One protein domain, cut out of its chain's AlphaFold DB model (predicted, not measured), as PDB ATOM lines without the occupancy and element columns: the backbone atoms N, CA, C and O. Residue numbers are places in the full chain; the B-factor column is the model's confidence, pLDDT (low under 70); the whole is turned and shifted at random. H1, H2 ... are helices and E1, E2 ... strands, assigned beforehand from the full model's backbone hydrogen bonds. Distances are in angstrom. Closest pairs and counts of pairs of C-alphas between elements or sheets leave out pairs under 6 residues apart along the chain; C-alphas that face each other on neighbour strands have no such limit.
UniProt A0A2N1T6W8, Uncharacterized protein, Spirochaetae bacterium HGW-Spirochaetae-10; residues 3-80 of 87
ATOM      1  N   GLU A   3       3.904  -9.221   7.002       55.88
ATOM      2  CA  GLU A   3       4.513  -8.627   8.193       55.88
ATOM      3  C   GLU A   3       3.409  -7.926   8.985       55.88
ATOM      4  O   GLU A   3       2.686  -7.094   8.433       55.88
ATOM      5  N   HIS A   4       3.247  -8.280  10.261       68.56
ATOM      6  CA  HIS A   4       2.314  -7.599  11.156       68.56
ATOM      7  C   HIS A   4       3.062  -7.032  12.364       68.56
ATOM      8  O   HIS A   4       3.821  -7.744  13.031       68.56
ATOM      9  N   PHE A   5       2.836  -5.749  12.648       66.62
ATOM     10  CA  PHE A   5       3.333  -5.098  13.856       66.62
ATOM     11  C   PHE A   5       2.443  -5.495  15.031       66.62
ATOM     12  O   PHE A   5       1.269  -5.145  15.071       66.62
ATOM     13  N   ILE A   6       3.013  -6.219  15.989       76.56
ATOM     14  CA  ILE A   6       2.333  -6.614  17.229       76.56
ATOM     15  C   ILE A   6       2.452  -5.485  18.262       76.56
ATOM     16  O   ILE A   6       1.542  -5.246  19.051       76.56
ATOM     17  N   TYR A   7       3.588  -4.782  18.255       73.44
ATOM     18  CA  TYR A   7       3.873  -3.657  19.138       73.44
ATOM     19  C   TYR A   7       4.868  -2.697  18.478       73.44
ATOM     20  O   TYR A   7       5.873  -3.134  17.910       73.44
ATOM     21  N   ALA A   8       4.620  -1.391  18.591       76.25
ATOM     22  CA  ALA A   8       5.521  -0.345  18.117       76.25
ATOM     23  C   ALA A   8       5.725   0.707  19.215       76.25
ATOM     24  O   ALA A   8       4.855   1.541  19.458       76.25
ATOM     25  N   GLY A   9       6.869   0.640  19.893       74.12
ATOM     26  CA  GLY A   9       7.298   1.624  20.881       74.12
ATOM     27  C   GLY A   9       8.455   2.476  20.364       74.12
ATOM     28  O   GLY A   9       9.060   2.183  19.334       74.12
ATOM     29  N   SER A  10       8.801   3.524  21.110       70.19
ATOM     30  CA  SER A  10       9.916   4.422  20.770       70.19
ATOM     31  C   SER A  10      11.294   3.752  20.847       70.19
ATOM     32  O   SER A  10      12.228   4.215  20.200       70.19
ATOM     33  N   GLN A  11      11.431   2.673  21.626       68.00
ATOM     34  CA  GLN A  11      12.703   1.969  21.841       68.00
ATOM     35  C   GLN A  11      12.804   0.629  21.104       68.00
ATOM     36  O   GLN A  11      13.907   0.185  20.792       68.00
ATOM     37  N   PHE A  12      11.677  -0.027  20.830       71.06
ATOM     38  CA  PHE A  12      11.663  -1.317  20.149       71.06
ATOM     39  C   PHE A  12      10.341  -1.569  19.432       71.06
ATOM     40  O   PHE A  12       9.288  -1.044  19.806       71.06
ATOM     41  N   THR A  13      10.395  -2.447  18.434       79.12
ATOM     42  CA  THR A  13       9.209  -3.041  17.818       79.12
ATOM     43  C   THR A  13       9.163  -4.541  18.081       79.12
ATOM     44  O   THR A  13      10.200  -5.192  18.256       79.12
ATOM     45  N   VAL A  14       7.950  -5.087  18.123       78.19
ATOM     46  CA  VAL A  14       7.707  -6.528  18.061       78.19
ATOM     47  C   VAL A  14       6.918  -6.808  16.797       78.19
ATOM     48  O   VAL A  14       5.845  -6.246  16.576       78.19
ATOM     49  N   GLU A  15       7.458  -7.687  15.970       82.62
ATOM     50  CA  GLU A  15       6.831  -8.122  14.726       82.62
ATOM     51  C   GLU A  15       6.613  -9.626  14.751       82.62
ATOM     52  O   GLU A  15       7.400 -10.359  15.355       82.62
ATOM     53  N   TRP A  16       5.557 -10.080  14.080       79.00
ATOM     54  CA  TRP A  16       5.264 -11.497  13.914       79.00
ATOM     55  C   TRP A  16       5.503 -11.925  12.469       79.00
ATOM     56  O   TRP A  16       4.908 -11.384  11.535       79.00
ATOM     57  N   TYR A  17       6.391 -12.902  12.302       76.31
ATOM     58  CA  TYR A  17       6.716 -13.522  11.026       76.31
ATOM     59  C   TYR A  17       6.071 -14.898  10.970       76.31
ATOM     60  O   TYR A  17       6.546 -15.819  11.635       76.31
ATOM     61  N   TYR A  18       5.033 -15.044  10.159       77.31
ATOM     62  CA  TYR A  18       4.259 -16.276  10.062       77.31
ATOM     63  C   TYR A  18       4.098 -16.740   8.614       77.31
ATOM     64  O   TYR A  18       4.263 -15.974   7.652       77.31
ATOM     65  N   ASP A  19       3.832 -18.028   8.454       78.50
ATOM     66  CA  ASP A  19       3.502 -18.641   7.176       78.50
ATOM     67  C   ASP A  19       1.982 -18.776   6.969       78.50
ATOM     68  O   ASP A  19       1.173 -18.280   7.749       78.50
ATOM     69  N   ARG A  20       1.570 -19.428   5.873       76.62
ATOM     70  CA  ARG A  20       0.142 -19.615   5.556       76.62
ATOM     71  C   ARG A  20      -0.583 -20.560   6.518       76.62
ATOM     72  O   ARG A  20      -1.805 -20.494   6.577       76.62
ATOM     73  N   SER A  21       0.138 -21.412   7.244       78.12
ATOM     74  CA  SER A  21      -0.417 -22.263   8.303       78.12
ATOM     75  C   SER A  21      -0.635 -21.509   9.614       78.12
ATOM     76  O   SER A  21      -1.287 -22.042  10.506       78.12
ATOM     77  N   GLY A  22      -0.123 -20.280   9.737       69.62
ATOM     78  CA  GLY A  22      -0.168 -19.520  10.985       69.62
ATOM     79  C   GLY A  22       0.912 -19.931  11.987       69.62
ATOM     80  O   GLY A  22       0.912 -19.410  13.100       69.62
ATOM     81  N   ASP A  23       1.846 -20.810  11.601       74.69
ATOM     82  CA  ASP A  23       3.061 -21.047  12.380       74.69
ATOM     83  C   ASP A  23       4.045 -19.903  12.117       74.69
ATOM     84  O   ASP A  23       4.198 -19.411  10.990       74.69
ATOM     85  N   GLY A  24       4.690 -19.419  13.172       73.31
ATOM     86  CA  GLY A  24       5.492 -18.214  13.094       73.31
ATOM     87  C   GLY A  24       6.341 -17.942  14.322       73.31
ATOM     88  O   GLY A  24       6.193 -18.557  15.373       73.31
ATOM     89  N   ILE A  25       7.242 -16.977  14.176       73.88
ATOM     90  CA  ILE A  25       8.144 -16.514  15.232       73.88
ATOM     91  C   ILE A  25       7.996 -15.010  15.422       73.88
ATOM     92  O   ILE A  25       7.650 -14.282  14.489       73.88
ATOM     93  N   TYR A  26       8.297 -14.539  16.626       77.94
ATOM     94  CA  TYR A  26       8.304 -13.118  16.928       77.94
ATOM     95  C   TYR A  26       9.734 -12.578  16.866       77.94
ATOM     96  O   TYR A  26      10.710 -13.289  17.115       77.94
ATOM     97  N   ALA A  27       9.877 -11.309  16.501       70.06
ATOM     98  CA  ALA A  27      11.160 -10.624  16.540       70.06
ATOM     99  C   ALA A  27      11.061  -9.380  17.410       70.06
ATOM    100  O   ALA A  27      10.272  -8.482  17.119       70.06
ATOM    101  N   PHE A  28      11.908  -9.320  18.432       77.38
ATOM    102  CA  PHE A  28      12.116  -8.143  19.264       77.38
ATOM    103  C   PHE A  28      13.253  -7.303  18.665       77.38
ATOM    104  O   PHE A  28      14.366  -7.801  18.464       77.38
ATOM    105  N   LYS A  29      12.971  -6.040  18.323       74.25
ATOM    106  CA  LYS A  29      13.878  -5.184  17.535       74.25
ATOM    107  C   LYS A  29      14.236  -3.865  18.237       74.25
ATOM    108  O   LYS A  29      13.679  -2.824  17.884       74.25
ATOM    109  N   PRO A  30      15.180  -3.867  19.188       73.50
ATOM    110  CA  PRO A  30      15.850  -2.654  19.643       73.50
ATOM    111  C   PRO A  30      16.954  -2.292  18.639       73.50
ATOM    112  O   PRO A  30      17.920  -3.029  18.475       73.50
ATOM    113  N   GLN A  31      16.827  -1.187  17.904       68.62
ATOM    114  CA  GLN A  31      17.821  -0.880  16.866       68.62
ATOM    115  C   GLN A  31      19.219  -0.614  17.460       68.62
ATOM    116  O   GLN A  31      19.310   0.082  18.470       68.62
ATOM    117  N   PRO A  32      20.312  -1.102  16.829       71.19
ATOM    118  CA  PRO A  32      20.408  -1.794  15.528       71.19
ATOM    119  C   PRO A  32      20.320  -3.334  15.595       71.19
ATOM    120  O   PRO A  32      20.429  -4.008  14.559       71.19
ATOM    121  N   ASP A  33      20.158  -3.887  16.792       81.50
ATOM    122  CA  ASP A  33      20.197  -5.319  17.053       81.50
ATOM    123  C   ASP A  33      18.817  -5.966  16.881       81.50
ATOM    124  O   ASP A  33      17.757  -5.335  16.920       81.50
ATOM    125  N   ARG A  34      18.816  -7.261  16.586       79.31
ATOM    126  CA  ARG A  34      17.601  -8.044  16.370       79.31
ATOM    127  C   ARG A  34      17.686  -9.300  17.197       79.31
ATOM    128  O   ARG A  34      18.636 -10.063  17.057       79.31
ATOM    129  N   PHE A  35      16.666  -9.525  18.008       84.62
ATOM    130  CA  PHE A  35      16.540 -10.721  18.815       84.62
ATOM    131  C   PHE A  35      15.413 -11.580  18.254       84.62
ATOM    132  O   PHE A  35      14.279 -11.116  18.103       84.62
ATOM    133  N   LEU A  36      15.734 -12.827  17.911       84.56
ATOM    134  CA  LEU A  36      14.719 -13.822  17.575       84.56
ATOM    135  C   LEU A  36      14.151 -14.375  18.875       84.56
ATOM    136  O   LEU A  36      14.907 -14.694  19.797       84.56
ATOM    137  N   CYS A  37      12.827 -14.455  18.957       85.19
ATOM    138  CA  CYS A  37      12.148 -14.932  20.146       85.19
ATOM    139  C   CYS A  37      10.853 -15.679  19.819       85.19
ATOM    140  O   CYS A  37      10.318 -15.632  18.708       85.19
ATOM    141  N   PHE A  38      10.335 -16.380  20.818       82.81
ATOM    142  CA  PHE A  38       8.984 -16.923  20.801       82.81
ATOM    143  C   PHE A  38       8.316 -16.672  22.152       82.81
ATOM    144  O   PHE A  38       8.987 -16.446  23.163       82.81
ATOM    145  N   PHE A  39       6.987 -16.668  22.154       79.50
ATOM    146  CA  PHE A  39       6.208 -16.560  23.379       79.50
ATOM    147  C   PHE A  39       5.846 -17.953  23.871       79.50
ATOM    148  O   PHE A  39       5.547 -18.840  23.078       79.50
ATOM    149  N   THR A  40       5.832 -18.124  25.186       77.62
ATOM    150  CA  THR A  40       5.316 -19.330  25.834       77.62
ATOM    151  C   THR A  40       4.184 -18.971  26.802       77.62
ATOM    152  O   THR A  40       3.842 -17.795  26.997       77.62
ATOM    153  N   ARG A  41       3.564 -19.993  27.396       70.44
ATOM    154  CA  ARG A  41       2.477 -19.844  28.370       70.44
ATOM    155  C   ARG A  41       2.924 -18.933  29.524       70.44
ATOM    156  O   ARG A  41       4.085 -18.929  29.920       70.44
ATOM    157  N   GLY A  42       2.001 -18.116  30.034       69.00
ATOM    158  CA  GLY A  42       2.306 -17.149  31.100       69.00
ATOM    159  C   GLY A  42       2.904 -15.821  30.617       69.00
ATOM    160  O   GLY A  42       3.482 -15.098  31.417       69.00
ATOM    161  N   ARG A  43       2.751 -15.472  29.326       62.16
ATOM    162  CA  ARG A  43       3.248 -14.208  28.729       62.16
ATOM    163  C   ARG A  43       4.774 -14.049  28.799       62.16
ATOM    164  O   ARG A  43       5.279 -12.929  28.789       62.16
ATOM    165  N   ARG A  44       5.517 -15.155  28.855       76.62
ATOM    166  CA  ARG A  44       6.984 -15.134  28.866       76.62
ATOM    167  C   ARG A  44       7.508 -15.047  27.431       76.62
ATOM    168  O   ARG A  44       6.987 -15.719  26.541       76.62
ATOM    169  N   ILE A  45       8.544 -14.235  27.225       80.75
ATOM    170  CA  ILE A  45       9.295 -14.150  25.967       80.75
ATOM    171  C   ILE A  45      10.593 -14.926  26.152       80.75
ATOM    172  O   ILE A  45      11.374 -14.612  27.047       80.75
ATOM    173  N   ILE A  46      10.846 -15.901  25.283       82.44
ATOM    174  CA  ILE A  46      12.111 -16.632  25.240       82.44
ATOM    175  C   ILE A  46      12.938 -16.098  24.077       82.44
ATOM    176  O   ILE A  46      12.550 -16.228  22.917       82.44
ATOM    177  N   VAL A  47      14.084 -15.489  24.382       85.69
ATOM    178  CA  VAL A  47      15.041 -15.015  23.375       85.69
ATOM    179  C   VAL A  47      15.968 -16.160  22.977       85.69
ATOM    180  O   VAL A  47      16.694 -16.699  23.807       85.69
ATOM    181  N   THR A  48      15.970 -16.525  21.695       85.56
ATOM    182  CA  THR A  48      16.763 -17.654  21.182       85.56
ATOM    183  C   THR A  48      18.143 -17.239  20.684       85.56
ATOM    184  O   THR A  48      19.093 -18.019  20.749       85.56
ATOM    185  N   SER A  49      18.253 -16.044  20.103       83.38
ATOM    186  CA  SER A  49      19.502 -15.493  19.567       83.38
ATOM    187  C   SER A  49      19.390 -13.988  19.350       83.38
ATOM    188  O   SER A  49      18.289 -13.449  19.261       83.38
ATOM    189  N   GLY A  50      20.544 -13.326  19.239       85.00
ATOM    190  CA  GLY A  50      20.670 -11.928  18.845       85.00
ATOM    191  C   GLY A  50      21.643 -11.784  17.676       85.00
ATOM    192  O   GLY A  50      22.673 -12.458  17.651       85.00
ATOM    193  N   PHE A  51      21.324 -10.923  16.714       82.56
ATOM    194  CA  PHE A  51      22.196 -10.593  15.588       82.56
ATOM    195  C   PHE A  51      22.045  -9.123  15.189       82.56
ATOM    196  O   PHE A  51      20.964  -8.538  15.280       82.56
ATOM    197  N   ARG A  52      23.126  -8.522  14.692       83.94
ATOM    198  CA  ARG A  52      23.085  -7.168  14.131       83.94
ATOM    199  C   ARG A  52      22.520  -7.218  12.715       83.94
ATOM    200  O   ARG A  52      22.893  -8.099  11.938       83.94
ATOM    201  N   LYS A  53      21.651  -6.273  12.340       80.50
ATOM    202  CA  LYS A  53      21.147  -6.212  10.958       80.50
ATOM    203  C   LYS A  53      22.296  -5.899   9.993       80.50
ATOM    204  O   LYS A  53      22.761  -4.767   9.933       80.50
ATOM    205  N   THR A  54      22.705  -6.891   9.213       79.56
ATOM    206  CA  THR A  54      23.682  -6.733   8.125       79.56
ATOM    207  C   THR A  54      23.025  -6.829   6.747       79.56
ATOM    208  O   THR A  54      23.515  -6.232   5.795       79.56
ATOM    209  N   THR A  55      21.888  -7.523   6.642       80.44
ATOM    210  CA  THR A  55      21.140  -7.751   5.396       80.44
ATOM    211  C   THR A  55      19.681  -7.306   5.511       80.44
ATOM    212  O   THR A  55      19.129  -7.177   6.606       80.44
ATOM    213  N   GLU A  56      19.029  -7.065   4.369       76.75
ATOM    214  CA  GLU A  56      17.610  -6.685   4.319       76.75
ATOM    215  C   GLU A  56      16.691  -7.828   4.778       76.75
ATOM    216  O   GLU A  56      15.787  -7.612   5.585       76.75
ATOM    217  N   LYS A  57      16.977  -9.052   4.318       82.75
ATOM    218  CA  LYS A  57      16.236 -10.274   4.657       82.75
ATOM    219  C   LYS A  57      16.791 -10.945   5.915       82.75
ATOM    220  O   LYS A  57      17.986 -10.838   6.200       82.75
ATOM    221  N   LEU A  58      15.929 -11.685   6.620       81.00
ATOM    222  CA  LEU A  58      16.314 -12.520   7.760       81.00
ATOM    223  C   LEU A  58      17.278 -13.629   7.298       81.00
ATOM    224  O   LEU A  58      16.907 -14.400   6.405       81.00
ATOM    225  N   PRO A  59      18.480 -13.752   7.891       85.25
ATOM    226  CA  PRO A  59      19.396 -14.829   7.547       85.25
ATOM    227  C   PRO A  59      18.773 -16.205   7.814       85.25
ATOM    228  O   PRO A  59      18.295 -16.490   8.912       85.25
ATOM    229  N   VAL A  60      18.802 -17.080   6.805       87.81
ATOM    230  CA  VAL A  60      18.165 -18.410   6.854       87.81
ATOM    231  C   VAL A  60      18.742 -19.275   7.979       87.81
ATOM    232  O   VAL A  60      18.001 -19.989   8.651       87.81
ATOM    233  N   GLN A  61      20.053 -19.187   8.214       87.50
ATOM    234  CA  GLN A  61      20.729 -19.947   9.268       87.50
ATOM    235  C   GLN A  61      20.297 -19.497  10.668       87.50
ATOM    236  O   GLN A  61      19.982 -20.344  11.499       87.50
ATOM    237  N   GLU A  62      20.203 -18.184  10.908       86.94
ATOM    238  CA  GLU A  62      19.711 -17.640  12.181       86.94
ATOM    239  C   GLU A  62      18.262 -18.053  12.437       86.94
ATOM    240  O   GLU A  62      17.932 -18.493  13.540       86.94
ATOM    241  N   LYS A  63      17.418 -18.018  11.396       85.38
ATOM    242  CA  LYS A  63      16.039 -18.516  11.477       85.38
ATOM    243  C   LYS A  63      15.998 -19.990  11.884       85.38
ATOM    244  O   LYS A  63      15.331 -20.331  12.856       85.38
ATOM    245  N   LYS A  64      16.727 -20.856  11.170       90.62
ATOM    246  CA  LYS A  64      16.755 -22.301  11.449       90.62
ATOM    247  C   LYS A  64      17.247 -22.582  12.868       90.62
ATOM    248  O   LYS A  64      16.693 -23.415  13.573       90.62
ATOM    249  N   ARG A  65      18.268 -21.850  13.313       89.12
ATOM    250  CA  ARG A  65      18.823 -21.981  14.661       89.12
ATOM    251  C   ARG A  65      17.821 -21.569  15.744       89.12
ATOM    252  O   ARG A  65      17.769 -22.216  16.783       89.12
ATOM    253  N   ALA A  66      17.041 -20.512  15.515       88.06
ATOM    254  CA  ALA A  66      15.973 -20.101  16.423       88.06
ATOM    255  C   ALA A  66      14.849 -21.145  16.505       88.06
ATOM    256  O   ALA A  66      14.417 -21.469  17.607       88.06
ATOM    257  N   GLN A  67      14.443 -21.722  15.369       88.56
ATOM    258  CA  GLN A  67      13.438 -22.792  15.321       88.56
ATOM    259  C   GLN A  67      13.900 -24.032  16.096       88.56
ATOM    260  O   GLN A  67      13.216 -24.456  17.016       88.56
ATOM    261  N   ASN A  68      15.119 -24.517  15.841       91.56
ATOM    262  CA  ASN A  68      15.662 -25.671  16.565       91.56
ATOM    263  C   ASN A  68      15.697 -25.456  18.090       91.56
ATOM    264  O   ASN A  68      15.492 -26.393  18.850       91.56
ATOM    265  N   ARG A  69      15.974 -24.227  18.551       91.19
ATOM    266  CA  ARG A  69      15.971 -23.890  19.985       91.19
ATOM    267  C   ARG A  69      14.576 -23.828  20.587       91.19
ATOM    268  O   ARG A  69      14.430 -24.124  21.766       91.19
ATOM    269  N   ARG A  70      13.583 -23.397  19.807       89.12
ATOM    270  CA  ARG A  70      12.179 -23.442  20.215       89.12
ATOM    271  C   ARG A  70      11.749 -24.893  20.396       89.12
ATOM    272  O   ARG A  70      11.264 -25.230  21.465       89.12
ATOM    273  N   ASP A  71      11.998 -25.736  19.400       91.44
ATOM    274  CA  ASP A  71      11.574 -27.138  19.435       91.44
ATOM    275  C   ASP A  71      12.264 -27.891  20.595       91.44
ATOM    276  O   ASP A  71      11.625 -28.624  21.343       91.44
ATOM    277  N   ASP A  72      13.558 -27.638  20.827       92.06
ATOM    278  CA  ASP A  72      14.296 -28.161  21.988       92.06
ATOM    279  C   ASP A  72      13.734 -27.671  23.337       92.06
ATOM    280  O   ASP A  72      13.638 -28.443  24.290       92.06
ATOM    281  N   TYR A  73      13.339 -26.397  23.434       89.62
ATOM    282  CA  TYR A  73      12.662 -25.870  24.620       89.62
ATOM    283  C   TYR A  73      11.324 -26.578  24.861       89.62
ATOM    284  O   TYR A  73      11.049 -26.993  25.982       89.62
ATOM    285  N   GLU A  74      10.501 -26.720  23.821       87.50
ATOM    286  CA  GLU A  74       9.179 -27.344  23.909       87.50
ATOM    287  C   GLU A  74       9.282 -28.811  24.333       87.50
ATOM    288  O   GLU A  74       8.555 -29.227  25.235       87.50
ATOM    289  N   ASN A  75      10.244 -29.554  23.775       90.94
ATOM    290  CA  ASN A  75      10.515 -30.937  24.167       90.94
ATOM    291  C   ASN A  75      10.891 -31.038  25.648       90.94
ATOM    292  O   ASN A  75      10.298 -31.827  26.376       90.94
ATOM    293  N   ARG A  76      11.813 -30.194  26.129       89.62
ATOM    294  CA  ARG A  76      12.229 -30.216  27.540       89.62
ATOM    295  C   ARG A  76      11.108 -29.817  28.499       89.62
ATOM    296  O   ARG A  76      10.998 -30.379  29.583       89.62
ATOM    297  N   VAL A  77      10.247 -28.878  28.105       85.88
ATOM    298  CA  VAL A  77       9.046 -28.530  28.881       85.88
ATOM    299  C   VAL A  77       8.054 -29.694  28.909       85.88
ATOM    300  O   VAL A  77       7.487 -29.982  29.958       85.88
ATOM    301  N   GLN A  78       7.854 -30.392  27.788       86.94
ATOM    302  CA  GLN A  78       6.961 -31.551  27.712       86.94
ATOM    303  C   GLN A  78       7.476 -32.746  28.523       86.94
ATOM    304  O   GLN A  78       6.686 -33.440  29.161       86.94
ATOM    305  N   GLU A  79       8.787 -32.982  28.512       90.00
ATOM    306  CA  GLU A  79       9.455 -33.997  29.335       90.00
ATOM    307  C   GLU A  79       9.462 -33.637  30.826       90.00
ATOM    308  O   GLU A  79       9.809 -34.475  31.656       90.00
ATOM    309  N   GLY A  80       9.088 -32.400  31.167       84.81
ATOM    310  CA  GLY A  80       9.130 -31.888  32.529       84.81
ATOM    311  C   GLY A  80      10.551 -31.662  33.035       84.81
ATOM    312  O   GLY A  80      10.744 -31.640  34.229       84.81
TER     313      GLY A  80
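Overview. This is residues 3 to 80 of the 87 residues of an uncharacterized protein of Spirochaetae bacterium HGW-Spirochaetae-10 (UniProt A0A2N1T6W8). One strongly twisted sheet of five strands has a single long helix, H1, packed over one face at its E4 and E5 side, while its other face is bare. Residues 75 to 80, of which 75 to 78 belong to H1, stand free and stick out. The printed part has 78 residues, with five named strands and one named helix that follow along the chain as E1 E2 E3 E4 E5 H1; the sheet runs in the order E1 E2 E3 E4 E5, antiparallel throughout, a meander, each strand the antiparallel neighbour of the one before. The class is mixed, helices and strands, in two layers, the helix on one face of the sheet. The whole is compact, with a radius of gyration of the C-alphas of 12.8 A and spans of 38 by 27 by 25 A.

Along the chain. E1, residues 3 to 8, begins at C-alpha 3 (4.513, -8.627, 8.193). E2 is residues 13 to 18 and E3 residues 24 to 29. E4, residues 33 to 40, is 22.2 A long. E5, residues 44 to 52, is 23.2 A long and bends by 60 degrees at residue 48. H1, residues 60 to 78, is 27.1 A long and ends at C-alpha 78 (6.961, -31.551, 27.712).

Arrangement. The hairpins are E1 and E2 (N 14 to O 7, 2.9 A), E2 and E3 (N 27 to O 15, 2.9 A), E3 and E4 (N 28 to O 35, 3.0 A) and E4 and E5 (N 48 to O 36, 2.8 A), each N and O pair within hydrogen-bond range. H1 is on the sheet at a height of 9.0 A, over E4, and only just along the strands, at 28 degrees to E4 on the local plane. The closest C-alphas of E5 and H1, which touch, are those of Thr 48 and Ala 66, 5.4 A apart. In H1 every O i to N i+4 pair is within hydrogen-bond range.

Size, cuts and confidence. The C-alphas of Ser 10 and Glu 79, the two farthest apart, are 39.4 A apart. The printed part has no cut and no long link. Mean pLDDT of the printed part is 80.1; residues 3 to 5, 11, 22, 31 and 42 to 43 are under 70.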